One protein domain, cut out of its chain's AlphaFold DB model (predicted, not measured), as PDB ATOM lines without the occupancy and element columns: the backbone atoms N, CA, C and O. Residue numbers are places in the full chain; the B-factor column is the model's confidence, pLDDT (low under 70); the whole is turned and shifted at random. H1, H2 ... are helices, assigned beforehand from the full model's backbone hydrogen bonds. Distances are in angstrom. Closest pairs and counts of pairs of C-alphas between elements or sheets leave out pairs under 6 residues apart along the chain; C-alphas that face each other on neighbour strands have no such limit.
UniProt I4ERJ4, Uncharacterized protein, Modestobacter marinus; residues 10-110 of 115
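AT A GLANCE: This is residues 10 to 110 of the 115 residues of an uncharacterized protein of Modestobacter marinus (UniProt I4ERJ4). One long helix, H2, makes the rod's length, with H1 packed on its first part and H3, H4 and H5 gathered as a small head at its other end. The printed part, all helix, has 101 residues with five named helices, H1 to H5 in order. It is extended, with a radius of gyration of the C-alphas of 20.2 A and spans of 59, 25 and 19 A.

IN THESE COORDINATES: Find C-alpha 10 at (63.832, 88.578, 36.961), where H1, residues 10 to 21, begins. H2, residues 33 to 64, runs 46.5 A. Then follow H3, 75 to 81, H4, 84 to 92, and H5, 99 to 109, ending at C-alpha 109 (50.789, 92.539, 76.409).

HOW THE PARTS SIT: Look at Val 12 and Ala 39, the closest C-alphas where H1 and H2 touch, 4.8 A apart. H4 only just touches H2, with 3 pairs of C-alphas within 8 A, the closest Leu 63 and Ser 86. H3 touches H5, closest at C-alphas 75 and 101. Every O i to N i+4 pair is within hydrogen-bond range in H1, H2, H3 and H5, and 4 of 5 in H4.

THE WHOLE: The printed part has no cut, H1 to H2 is a long link, and no printed residue is under 70 in pLDDT.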
ATOM      1  N   GLU A  10      63.686  90.029  37.072       95.88
ATOM      2  CA  GLU A  10      63.832  88.578  36.961       95.88
ATOM      3  C   GLU A  10      65.290  88.137  36.770       95.88
ATOM      4  O   GLU A  10      65.705  87.119  37.322       95.88
ATOM      5  N   VAL A  11      66.096  88.928  36.050       96.62
ATOM      6  CA  VAL A  11      67.532  88.664  35.866       96.62
ATOM      7  C   VAL A  11      68.291  88.944  37.155       96.62
ATOM      8  O   VAL A  11      69.135  88.145  37.557       96.62
ATOM      9  N   VAL A  12      67.955  90.042  37.834       97.00
ATOM     10  CA  VAL A  12      68.505  90.366  39.155       97.00
ATOM     11  C   VAL A  12      68.207  89.241  40.147       97.00
ATOM     12  O   VAL A  12      69.127  88.760  40.804       97.00
ATOM     13  N   ALA A  13      66.958  88.767  40.207       96.31
ATOM     14  CA  ALA A  13      66.558  87.666  41.080       96.31
ATOM     15  C   ALA A  13      67.334  86.373  40.780       96.31
ATOM     16  O   ALA A  13      67.860  85.762  41.704       96.31
ATOM     17  N   ALA A  14      67.485  85.998  39.503       96.69
ATOM     18  CA  ALA A  14      68.266  84.823  39.113       96.69
ATOM     19  C   ALA A  14      69.740  84.924  39.549       96.69
ATOM     20  O   ALA A  14      70.315  83.945  40.027       96.69
ATOM     21  N   ILE A  15      70.350  86.111  39.434       97.25
ATOM     22  CA  ILE A  15      71.724  86.348  39.900       97.25
ATOM     23  C   ILE A  15      71.809  86.264  41.430       97.25
ATOM     24  O   ILE A  15      72.757  85.680  41.951       97.25
ATOM     25  N   VAL A  16      70.832  86.810  42.162       96.88
ATOM     26  CA  VAL A  16      70.782  86.710  43.631       96.88
ATOM     27  C   VAL A  16      70.659  85.251  44.077       96.88
ATOM     28  O   VAL A  16      71.419  84.832  44.947       96.88
ATOM     29  N   THR A  17      69.777  84.461  43.456       96.38
ATOM     30  CA  THR A  17      69.639  83.024  43.746       96.38
ATOM     31  C   THR A  17      70.950  82.280  43.503       96.38
ATOM     32  O   THR A  17      71.412  81.560  44.383       96.38
ATOM     33  N   ALA A  18      71.618  82.527  42.371       96.50
ATOM     34  CA  ALA A  18      72.921  81.932  42.079       96.50
ATOM     35  C   ALA A  18      73.991  82.273  43.137       96.50
ATOM     36  O   ALA A  18      74.813  81.426  43.488       96.50
ATOM     37  N   LEU A  19      73.983  83.499  43.677       95.12
ATOM     38  CA  LEU A  19      74.890  83.905  44.758       95.12
ATOM     39  C   LEU A  19      74.567  83.191  46.079       95.12
ATOM     40  O   LEU A  19      75.491  82.757  46.763       95.12
ATOM     41  N   GLN A  20      73.284  83.042  46.419       93.75
ATOM     42  CA  GLN A  20      72.828  82.345  47.629       93.75
ATOM     43  C   GLN A  20      73.131  80.841  47.589       93.75
ATOM     44  O   GLN A  20      73.568  80.272  48.586       93.75
ATOM     45  N   GLU A  21      72.930  80.203  46.436       95.06
ATOM     46  CA  GLU A  21      73.166  78.768  46.231       95.06
ATOM     47  C   GLU A  21      74.633  78.445  45.935       95.06
ATOM     48  O   GLU A  21      75.033  77.281  45.932       95.06
ATOM     49  N   THR A  22      75.457  79.471  45.698       93.62
ATOM     50  CA  THR A  22      76.834  79.345  45.200       93.62
ATOM     51  C   THR A  22      76.934  78.574  43.873       93.62
ATOM     52  O   THR A  22      77.971  77.984  43.571       93.62
ATOM     53  N   ASP A  23      75.875  78.616  43.058       94.56
ATOM     54  CA  ASP A  23      75.764  77.918  41.773       94.56
ATOM     55  C   ASP A  23      75.516  78.901  40.610       94.56
ATOM     56  O   ASP A  23      74.420  79.449  40.471       94.56
ATOM     57  N   PRO A  24      76.501  79.125  39.719       91.81
ATOM     58  CA  PRO A  24      76.343  80.014  38.572       91.81
ATOM     59  C   PRO A  24      75.665  79.358  37.353       91.81
ATOM     60  O   PRO A  24      75.529  80.017  36.319       91.81
ATOM     61  N   SER A  25      75.265  78.083  37.418       90.38
ATOM     62  CA  SER A  25      74.828  77.299  36.245       90.38
ATOM     63  C   SER A  25      73.568  77.837  35.555       90.38
ATOM     64  O   SER A  25      73.381  77.607  34.363       90.38
ATOM     65  N   ASN A  26      72.728  78.584  36.279       86.12
ATOM     66  CA  ASN A  26      71.452  79.117  35.785       86.12
ATOM     67  C   ASN A  26      71.488  80.627  35.483       86.12
ATOM     68  O   ASN A  26      70.441  81.267  35.369       86.12
ATOM     69  N   LEU A  27      72.680  81.223  35.366       92.00
ATOM     70  CA  LEU A  27      72.809  82.656  35.110       92.00
ATOM     71  C   LEU A  27      72.382  83.035  33.679       92.00
ATOM     72  O   LEU A  27      72.827  82.405  32.715       92.00
ATOM     73  N   PRO A  28      71.598  84.116  33.504       91.12
ATOM     74  CA  PRO A  28      71.274  84.637  32.180       91.12
ATOM     75  C   PRO A  28      72.535  85.074  31.422       91.12
ATOM     76  O   PRO A  28      73.325  85.889  31.909       91.12
ATOM     77  N   ALA A  29      72.725  84.550  30.208       90.75
ATOM     78  CA  ALA A  29      73.905  84.833  29.384       90.75
ATOM     79  C   ALA A  29      73.978  86.299  28.913       90.75
ATOM     80  O   ALA A  29      75.060  86.808  28.622       90.75
ATOM     81  N   ASP A  30      72.833  86.976  28.853       93.94
ATOM     82  CA  ASP A  30      72.661  88.365  28.426       93.94
ATOM     83  C   ASP A  30      72.573  89.350  29.607       93.94
ATOM     84  O   ASP A  30      72.181  90.500  29.416       93.94
ATOM     85  N   ALA A  31      72.930  88.924  30.827       93.25
ATOM     86  CA  ALA A  31      72.914  89.787  32.003       93.25
ATOM     87  C   ALA A  31      73.848  91.000  31.833       93.25
ATOM     88  O   ALA A  31      75.080  90.870  31.720       93.25
ATOM     89  N   THR A  32      73.250  92.188  31.874       95.69
ATOM     90  CA  THR A  32      73.925  93.481  31.741       95.69
ATOM     91  C   THR A  32      74.771  93.802  32.973       95.69
ATOM     92  O   THR A  32      74.673  93.166  34.028       95.69
ATOM     93  N   ARG A  33      75.629  94.822  32.866       94.88
ATOM     94  CA  ARG A  33      76.396  95.308  34.022       94.88
ATOM     95  C   ARG A  33      75.477  95.897  35.095       94.88
ATOM     96  O   ARG A  33      75.687  95.616  36.270       94.88
ATOM     97  N   ALA A  34      74.470  96.670  34.688       95.94
ATOM     98  CA  ALA A  34      73.522  97.293  35.606       95.94
ATOM     99  C   ALA A  34      72.750  96.246  36.431       95.94
ATOM    100  O   ALA A  34      72.597  96.409  37.638       95.94
ATOM    101  N   GLU A  35      72.338  95.136  35.814       97.12
ATOM    102  CA  GLU A  35      71.664  94.029  36.509       97.12
ATOM    103  C   GLU A  35      72.586  93.304  37.495       97.12
ATOM    104  O   GLU A  35      72.172  92.986  38.607       97.12
ATOM    105  N   LYS A  36      73.854  93.086  37.127       95.56
ATOM    106  CA  LYS A  36      74.849  92.477  38.027       95.56
ATOM    107  C   LYS A  36      75.137  93.357  39.240       95.56
ATOM    108  O   LYS A  36      75.250  92.839  40.349       95.56
ATOM    109  N   ASP A  37      75.253  94.669  39.037       96.88
ATOM    110  CA  ASP A  37      75.455  95.619  40.131       96.88
ATOM    111  C   ASP A  37      74.221  95.675  41.049       96.88
ATOM    112  O   ASP A  37      74.377  95.532  42.260       96.88
ATOM    113  N   ALA A  38      73.006  95.733  40.491       97.12
ATOM    114  CA  ALA A  38      71.767  95.677  41.273       97.12
ATOM    115  C   ALA A  38      71.632  94.373  42.085       97.12
ATOM    116  O   ALA A  38      71.280  94.410  43.263       97.12
ATOM    117  N   ALA A  39      71.959  93.221  41.491       97.00
ATOM    118  CA  ALA A  39      71.917  91.929  42.177       97.00
ATOM    119  C   ALA A  39      72.938  91.834  43.313       97.00
ATOM    120  O   ALA A  39      72.621  91.339  44.393       97.00
ATOM    121  N   LYS A  40      74.154  92.342  43.097       96.50
ATOM    122  CA  LYS A  40      75.194  92.408  44.128       96.50
ATOM    123  C   LYS A  40      74.755  93.293  45.294       96.50
ATOM    124  O   LYS A  40      74.900  92.882  46.443       96.50
ATOM    125  N   ASP A  41      74.198  94.466  45.009       97.44
ATOM    126  CA  ASP A  41      73.719  95.386  46.044       97.44
ATOM    127  C   ASP A  41      72.566  94.762  46.845       97.44
ATOM    128  O   ASP A  41      72.566  94.830  48.078       97.44
ATOM    129  N   GLN A  42      71.633  94.077  46.173       96.88
ATOM    130  CA  GLN A  42      70.544  93.344  46.822       96.88
ATOM    131  C   GLN A  42      71.063  92.190  47.690       96.88
ATOM    132  O   GLN A  42      70.657  92.065  48.845       96.88
ATOM    133  N   TYR A  43      71.978  91.371  47.167       96.19
ATOM    134  CA  TYR A  43      72.563  90.244  47.893       96.19
ATOM    135  C   TYR A  43      73.311  90.703  49.152       96.19
ATOM    136  O   TYR A  43      73.058  90.200  50.246       96.19
ATOM    137  N   LEU A  44      74.178  91.715  49.029       96.19
ATOM    138  CA  LEU A  44      74.934  92.251  50.165       96.19
ATOM    139  C   LEU A  44      74.022  92.919  51.202       96.19
ATOM    140  O   LEU A  44      74.236  92.744  52.400       96.19
ATOM    141  N   SER A  45      72.989  93.641  50.760       94.62
ATOM    142  CA  SER A  45      71.989  94.222  51.668       94.62
ATOM    143  C   SER A  45      71.224  93.136  52.427       94.62
ATOM    144  O   SER A  45      71.018  93.267  53.633       94.62
ATOM    145  N   GLY A  46      70.877  92.034  51.753       93.25
ATOM    146  CA  GLY A  46      70.287  90.848  52.375       93.25
ATOM    147  C   GLY A  46      71.187  90.248  53.456       93.25
ATOM    148  O   GLY A  46      70.740  90.062  54.582       93.25
ATOM    149  N   MET A  47      72.482  90.059  53.173       92.56
ATOM    150  CA  MET A  47      73.444  89.557  54.166       92.56
ATOM    151  C   MET A  47      73.546  90.455  55.408       92.56
ATOM    152  O   MET A  47      73.684  89.965  56.532       92.56
ATOM    153  N   VAL A  48      73.499  91.778  55.223       94.25
ATOM    154  CA  VAL A  48      73.506  92.734  56.339       94.25
ATOM    155  C   VAL A  48      72.218  92.625  57.153       94.25
ATOM    156  O   VAL A  48      72.294  92.580  58.380       94.25
ATOM    157  N   ALA A  49      71.059  92.529  56.497       92.31
ATOM    158  CA  ALA A  49      69.772  92.351  57.165       92.31
ATOM    159  C   ALA A  49      69.707  91.027  57.947       92.31
ATOM    160  O   ALA A  49      69.308  91.022  59.107       92.31
ATOM    161  N   GLU A  50      70.184  89.920  57.373       92.31
ATOM    162  CA  GLU A  50      70.273  88.621  58.054       92.31
ATOM    163  C   GLU A  50      71.193  88.669  59.276       92.31
ATOM    164  O   GLU A  50      70.895  88.079  60.317       92.31
ATOM    165  N   ARG A  51      72.328  89.372  59.178       94.12
ATOM    166  CA  ARG A  51      73.206  89.592  60.331       94.12
ATOM    167  C   ARG A  51      72.500  90.408  61.409       94.12
ATOM    168  O   ARG A  51      72.501  89.980  62.556       94.12
ATOM    169  N   ALA A  52      71.878  91.524  61.040       93.25
ATOM    170  CA  ALA A  52      71.126  92.350  61.979       93.25
ATOM    171  C   ALA A  52      70.011  91.542  62.662       93.25
ATOM    172  O   ALA A  52      69.832  91.652  63.873       93.25
ATOM    173  N   GLN A  53      69.324  90.666  61.922       93.88
ATOM    174  CA  GLN A  53      68.308  89.786  62.491       93.88
ATOM    175  C   GLN A  53      68.902  88.773  63.471       93.88
ATOM    176  O   GLN A  53      68.352  88.580  64.552       93.88
ATOM    177  N   ARG A  54      70.037  88.146  63.140       95.38
ATOM    178  CA  ARG A  54      70.723  87.224  64.059       95.38
ATOM    179  C   ARG A  54      71.219  87.919  65.324       95.38
ATOM    180  O   ARG A  54      71.118  87.339  66.404       95.38
ATOM    181  N   ASP A  55      71.705  89.151  65.210       96.81
ATOM    182  CA  ASP A  55      72.127  89.953  66.362       96.81
ATOM    183  C   ASP A  55      70.915  90.254  67.271       96.81
ATOM    184  O   ASP A  55      70.985  90.061  68.486       96.81
ATOM    185  N   ARG A  56      69.760  90.611  66.685       97.25
ATOM    186  CA  ARG A  56      68.491  90.808  67.413       97.25
ATOM    187  C   ARG A  56      67.992  89.525  68.084       97.25
ATOM    188  O   ARG A  56      67.614  89.560  69.252       97.25
ATOM    189  N   GLN A  57      68.035  88.389  67.386       96.44
ATOM    190  CA  GLN A  57      67.659  87.078  67.939       96.44
ATOM    191  C   GLN A  57      68.569  86.676  69.103       96.44
ATOM    192  O   GLN A  57      68.099  86.169  70.119       96.44
ATOM    193  N   THR A  58      69.874  86.926  68.975       96.56
ATOM    194  CA  THR A  58      70.847  86.670  70.043       96.56
ATOM    195  C   THR A  58      70.506  87.503  71.273       96.56
ATOM    196  O   THR A  58      70.387  86.957  72.368       96.56
ATOM    197  N   ARG A  59      70.239  88.800  71.085       96.69
ATOM    198  CA  ARG A  59      69.847  89.696  72.173       96.69
ATOM    199  C   ARG A  59      68.549  89.262  72.858       96.69
ATOM    200  O   ARG A  59      68.479  89.252  74.084       96.69
ATOM    201  N   ALA A  60      67.544  88.855  72.085       96.44
ATOM    202  CA  ALA A  60      66.300  88.313  72.625       96.44
ATOM    203  C   ALA A  60      66.549  87.089  73.522       96.44
ATOM    204  O   ALA A  60      65.998  87.001  74.620       96.44
ATOM    205  N   TRP A  61      67.412  86.164  73.096       95.12
ATOM    206  CA  TRP A  61      67.766  84.998  73.904       95.12
ATOM    207  C   TRP A  61      68.545  85.349  75.170       95.12
ATOM    208  O   TRP A  61      68.270  84.758  76.209       95.12
ATOM    209  N   GLU A  62      69.463  86.314  75.121       94.50
ATOM    210  CA  GLU A  62      70.165  86.806  76.316       94.50
ATOM    211  C   GLU A  62      69.197  87.368  77.364       94.50
ATOM    212  O   GLU A  62      69.379  87.146  78.559       94.50
ATOM    213  N   LEU A  63      68.157  88.080  76.917       94.94
ATOM    214  CA  LEU A  63      67.116  88.618  77.792       94.94
ATOM    215  C   LEU A  63      66.217  87.519  78.366       94.94
ATOM    216  O   LEU A  63      65.830  87.600  79.528       94.94
ATOM    217  N   LEU A  64      65.880  86.500  77.572       93.12
ATOM    218  CA  LEU A  64      65.021  85.394  78.003       93.12
ATOM    219  C   LEU A  64      65.752  84.421  78.935       93.12
ATOM    220  O   LEU A  64      65.167  83.944  79.898       93.12
ATOM    221  N   LEU A  65      67.033  84.144  78.689       88.12
ATOM    222  CA  LEU A  65      67.834  83.155  79.420       88.12
ATOM    223  C   LEU A  65      68.696  83.810  80.509       88.12
ATOM    224  O   LEU A  65      69.880  83.514  80.658       88.12
ATOM    225  N   THR A  66      68.096  84.714  81.286       81.44
ATOM    226  CA  THR A  66      68.796  85.457  82.352       81.44
ATOM    227  C   THR A  66      69.151  84.594  83.561       81.44
ATOM    228  O   THR A  66      70.000  84.978  84.369       81.44
ATOM    229  N   ARG A  67      68.520  83.422  83.695       81.06
ATOM    230  CA  ARG A  67      68.765  82.463  84.771       81.06
ATOM    231  C   ARG A  67      68.977  81.057  84.243       81.06
ATOM    232  O   ARG A  67      68.439  80.654  83.217       81.06
ATOM    233  N   SER A  68      69.772  80.303  84.993       80.75
ATOM    234  CA  SER A  68      69.887  78.862  84.816       80.75
ATOM    235  C   SER A  68      68.730  78.176  85.532       80.75
ATOM    236  O   SER A  68      68.438  78.496  86.684       80.75
ATOM    237  N   HIS A  69      68.106  77.224  84.850       81.81
ATOM    238  CA  HIS A  69      67.058  76.371  85.397       81.81
ATOM    239  C   HIS A  69      67.531  74.918  85.347       81.81
ATOM    240  O   HIS A  69      68.202  74.525  84.389       81.81
ATOM    241  N   ASP A  70      67.188  74.135  86.370       85.19
ATOM    242  CA  ASP A  70      67.519  72.705  86.423       85.19
ATOM    243  C   ASP A  70      66.694  71.893  85.407       85.19
ATOM    244  O   ASP A  70      67.199  70.939  84.816       85.19
ATOM    245  N   ASP A  71      65.456  72.327  85.151       87.25
ATOM    246  CA  ASP A  71      64.568  71.812  84.106       87.25
ATOM    247  C   ASP A  71      64.323  72.888  83.031       87.25
ATOM    248  O   ASP A  71      64.347  74.081  83.348       87.25
ATOM    249  N   PRO A  72      64.033  72.516  81.768       87.00
ATOM    250  CA  PRO A  72      63.676  73.484  80.734       87.00
ATOM    251  C   PRO A  72      62.461  74.334  81.158       87.00
ATOM    252  O   PRO A  72      61.379  73.779  81.371       87.00
ATOM    253  N   PRO A  73      62.601  75.667  81.277       90.62
ATOM    254  CA  PRO A  73      61.517  76.524  81.736       90.62
ATOM    255  C   PRO A  73      60.444  76.674  80.654       90.62
ATOM    256  O   PRO A  73      60.721  76.663  79.453       90.62
ATOM    257  N   SER A  74      59.195  76.860  81.077       94.06
ATOM    258  CA  SER A  74      58.122  77.284  80.173       94.06
ATOM    259  C   SER A  74      58.244  78.771  79.820       94.06
ATOM    260  O   SER A  74      58.804  79.557  80.583       94.06
ATOM    261  N   TRP A  75      57.639  79.191  78.704       95.56
ATOM    262  CA  TRP A  75      57.593  80.610  78.327       95.56
ATOM    263  C   TRP A  75      56.958  81.489  79.405       95.56
ATOM    264  O   TRP A  75      57.474  82.563  79.688       95.56
ATOM    265  N   SER A  76      55.891  81.019  80.061       94.81
ATOM    266  CA  SER A  76      55.273  81.767  81.162       94.81
ATOM    267  C   SER A  76      56.259  82.003  82.303       94.81
ATOM    268  O   SER A  76      56.379  83.133  82.760       94.81
ATOM    269  N   GLN A  77      56.987  80.964  82.726       93.69
ATOM    270  CA  GLN A  77      57.975  81.079  83.802       93.69
ATOM    271  C   GLN A  77      59.093  82.050  83.437       93.69
ATOM    272  O   GLN A  77      59.407  82.925  84.236       93.69
ATOM    273  N   LEU A  78      59.633  81.957  82.215       94.38
ATOM    274  CA  LEU A  78      60.643  82.904  81.744       94.38
ATOM    275  C   LEU A  78      60.137  84.345  81.866       94.38
ATOM    276  O   LEU A  78      60.797  85.168  82.487       94.38
ATOM    277  N   PHE A  79      58.940  84.634  81.348       95.00
ATOM    278  CA  PHE A  79      58.347  85.974  81.386       95.00
ATOM    279  C   PHE A  79      57.974  86.458  82.795       95.00
ATOM    280  O   PHE A  79      58.023  87.660  83.041       95.00
ATOM    281  N   ASP A  80      57.599  85.560  83.711       93.69
ATOM    282  CA  ASP A  80      57.303  85.900  85.111       93.69
ATOM    283  C   ASP A  80      58.550  86.382  85.867       93.69
ATOM    284  O   ASP A  80      58.445  87.122  86.847       93.69
ATOM    285  N   GLU A  81      59.734  85.977  85.411       92.12
ATOM    286  CA  GLU A  81      61.012  86.296  86.041       92.12
ATOM    287  C   GLU A  81      61.714  87.516  85.432       92.12
ATOM    288  O   GLU A  81      62.694  88.008  86.004       92.12
ATOM    289  N   LEU A  82      61.224  88.025  84.297       93.56
ATOM    290  CA  LEU A  82      61.834  89.160  83.618       93.56
ATOM    291  C   LEU A  82      61.583  90.475  84.366       93.56
ATOM    292  O   LEU A  82      60.446  90.780  84.736       93.56
ATOM    293  N   PRO A  83      62.612  91.325  84.532       93.94
ATOM    294  CA  PRO A  83      62.388  92.697  84.952       93.94
ATOM    295  C   PRO A  83      61.653  93.469  83.848       93.94
ATOM    296  O   PRO A  83      61.812  93.182  82.661       93.94
ATOM    297  N   GLN A  84      60.909  94.511  84.233       93.19
ATOM    298  CA  GLN A  84      60.142  95.331  83.284       93.19
ATOM    299  C   GLN A  84      61.007  95.886  82.144       93.19
ATOM    300  O   GLN A  84      60.585  95.868  80.997       93.19
ATOM    301  N   SER A  85      62.249  96.283  82.432       94.56
ATOM    302  CA  SER A  85      63.184  96.766  81.409       94.56
ATOM    303  C   SER A  85      63.474  95.734  80.317       94.56
ATOM    304  O   SER A  85      63.650  96.104  79.163       94.56
ATOM    305  N   SER A  86      63.515  94.443  80.663       95.62
ATOM    306  CA  SER A  86      63.672  93.377  79.670       95.62
ATOM    307  C   SER A  86      62.397  93.203  78.853       95.62
ATOM    308  O   SER A  86      62.481  92.963  77.659       95.62
ATOM    309  N   ILE A  87      61.218  93.342  79.465       94.62
ATOM    310  CA  ILE A  87      59.931  93.262  78.755       94.62
ATOM    311  C   ILE A  87      59.811  94.391  77.722       94.62
ATOM    312  O   ILE A  87      59.375  94.140  76.598       94.62
ATOM    313  N   ASP A  88      60.230  95.603  78.087       94.62
ATOM    314  CA  ASP A  88      60.227  96.761  77.191       94.62
ATOM    315  C   ASP A  88      61.170  96.525  75.998       94.62
ATOM    316  O   ASP A  88      60.778  96.708  74.848       94.62
ATOM    317  N   GLU A  89      62.379  96.015  76.247       95.94
ATOM    318  CA  GLU A  89      63.336  95.696  75.178       95.94
ATOM    319  C   GLU A  89      62.866  94.525  74.291       95.94
ATOM    320  O   GLU A  89      63.082  94.530  73.079       95.94
ATOM    321  N   LEU A  90      62.164  93.532  74.850       96.06
ATOM    322  CA  LEU A  90      61.562  92.452  74.059       96.06
ATOM    323  C   LEU A  90      60.434  92.953  73.140       96.06
ATOM    324  O   LEU A  90      60.185  92.315  72.118       96.06
ATOM    325  N   ALA A  91      59.781  94.078  73.458       95.19
ATOM    326  CA  ALA A  91      58.815  94.717  72.560       95.19
ATOM    327  C   ALA A  91      59.497  95.177  71.264       95.19
ATOM    328  O   ALA A  91      59.024  94.889  70.164       95.19
ATOM    329  N   ASP A  92      60.655  95.828  71.408       95.50
ATOM    330  CA  ASP A  92      61.473  96.307  70.292       95.50
ATOM    331  C   ASP A  92      62.098  95.161  69.494       95.50
ATOM    332  O   ASP A  92      62.479  95.364  68.343       95.50
ATOM    333  N   LEU A  93      62.217  93.971  70.090       96.94
ATOM    334  CA  LEU A  93      62.782  92.757  69.495       96.94
ATOM    335  C   LEU A  93      61.717  91.726  69.098       96.94
ATOM    336  O   LEU A  93      62.068  90.581  68.821       96.94
ATOM    337  N   TYR A  94      60.434  92.097  69.075       96.00
ATOM    338  CA  TYR A  94      59.327  91.146  68.932       96.00
ATOM    339  C   TYR A  94      59.448  90.228  67.702       96.00
ATOM    340  O   TYR A  94      59.250  89.019  67.807       96.00
ATOM    341  N   ASP A  95      59.847  90.770  66.550       94.81
ATOM    342  CA  ASP A  95      60.069  90.030  65.296       94.81
ATOM    343  C   ASP A  95      61.243  89.034  65.367       94.81
ATOM    344  O   ASP A  95      61.329  88.093  64.575       94.81
ATOM    345  N   ALA A  96      62.155  89.240  66.314       96.69
ATOM    346  CA  ALA A  96      63.314  88.397  66.559       96.69
ATOM    347  C   ALA A  96      63.084  87.376  67.685       96.69
ATOM    348  O   ALA A  96      63.952  86.538  67.939       96.69
ATOM    349  N   LEU A  97      61.929  87.411  68.353       96.12
ATOM    350  CA  LEU A  97      61.591  86.434  69.380       96.12
ATOM    351  C   LEU A  97      61.301  85.055  68.761       96.12
ATOM    352  O   LEU A  97      60.703  84.971  67.685       96.12
ATOM    353  N   PRO A  98      61.622  83.961  69.471       94.69
ATOM    354  CA  PRO A  98      61.102  82.634  69.152       94.69
ATOM    355  C   PRO A  98      59.568  82.622  69.142       94.69
ATOM    356  O   PRO A  98      58.938  83.296  69.954       94.69
ATOM    357  N   GLU A  99      58.952  81.800  68.290       95.44
ATOM    358  CA  GLU A  99      57.488  81.762  68.103       95.44
ATOM    359  C   GLU A  99      56.704  81.584  69.417       95.44
ATOM    360  O   GLU A  99      55.703  82.261  69.667       95.44
ATOM    361  N   GLY A 100      57.184  80.712  70.306       96.00
ATOM    362  CA  GLY A 100      56.553  80.511  71.609       96.00
ATOM    363  C   GLY A 100      56.664  81.729  72.535       96.00
ATOM    364  O   GLY A 100      55.708  82.041  73.243       96.00
ATOM    365  N   ALA A 101      57.777  82.467  72.474       95.81
ATOM    366  CA  ALA A 101      57.940  83.725  73.198       95.81
ATOM    367  C   ALA A 101      57.060  84.837  72.609       95.81
ATOM    368  O   ALA A 101      56.468  85.587  73.377       95.81
ATOM    369  N   GLN A 102      56.906  84.916  71.279       97.31
ATOM    370  CA  GLN A 102      55.962  85.848  70.642       97.31
ATOM    371  C   GLN A 102      54.528  85.579  71.095       97.31
ATOM    372  O   GLN A 102      53.811  86.502  71.473       97.31
ATOM    373  N   THR A 103      54.127  84.305  71.107       97.62
ATOM    374  CA  THR A 103      52.791  83.889  71.548       97.62
ATOM    375  C   THR A 103      52.537  84.295  72.998       97.62
ATOM    376  O   THR A 103      51.490  84.864  73.308       97.62
ATOM    377  N   GLU A 104      53.497  84.043  73.889       97.75
ATOM    378  CA  GLU A 104      53.372  84.407  75.300       97.75
ATOM    379  C   GLU A 104      53.397  85.926  75.515       97.75
ATOM    380  O   GLU A 104      52.581  86.450  76.277       97.75
ATOM    381  N   TYR A 105      54.263  86.648  74.799       96.75
ATOM    382  CA  TYR A 105      54.297  88.110  74.808       96.75
ATOM    383  C   TYR A 105      52.938  88.678  74.382       96.75
ATOM    384  O   TYR A 105      52.322  89.447  75.119       96.75
ATOM    385  N   ALA A 106      52.423  88.251  73.225       97.00
ATOM    386  CA  ALA A 106      51.153  88.721  72.684       97.00
ATOM    387  C   ALA A 106      49.970  88.388  73.604       97.00
ATOM    388  O   ALA A 106      49.059  89.201  73.753       97.00
ATOM    389  N   ARG A 107      49.996  87.228  74.274       97.12
ATOM    390  CA  ARG A 107      48.993  86.847  75.279       97.12
ATOM    391  C   ARG A 107      48.973  87.807  76.474       97.12
ATOM    392  O   ARG A 107      47.898  88.071  77.008       97.12
ATOM    393  N   ARG A 108      50.140  88.286  76.919       96.50
ATOM    394  CA  ARG A 108      50.288  89.146  78.107       96.50
ATOM    395  C   ARG A 108      50.092  90.631  77.813       96.50
ATOM    396  O   ARG A 108      49.462  91.322  78.609       96.50
ATOM    397  N   PHE A 109      50.634  91.109  76.696       94.38
ATOM    398  CA  PHE A 109      50.789  92.539  76.409       94.38
ATOM    399  C   PHE A 109      50.117  92.976  75.099       94.38
ATOM    400  O   PHE A 109      49.995  94.172  74.843       94.38
ATOM    401  N   GLY A 110      49.643  92.026  74.286       93.94
ATOM    402  CA  GLY A 110      49.250  92.268  72.899       93.94
ATOM    403  C   GLY A 110      50.453  92.249  71.952       93.94
ATOM    404  O   GLY A 110      51.588  92.488  72.360       93.94
TER     405      GLY A 110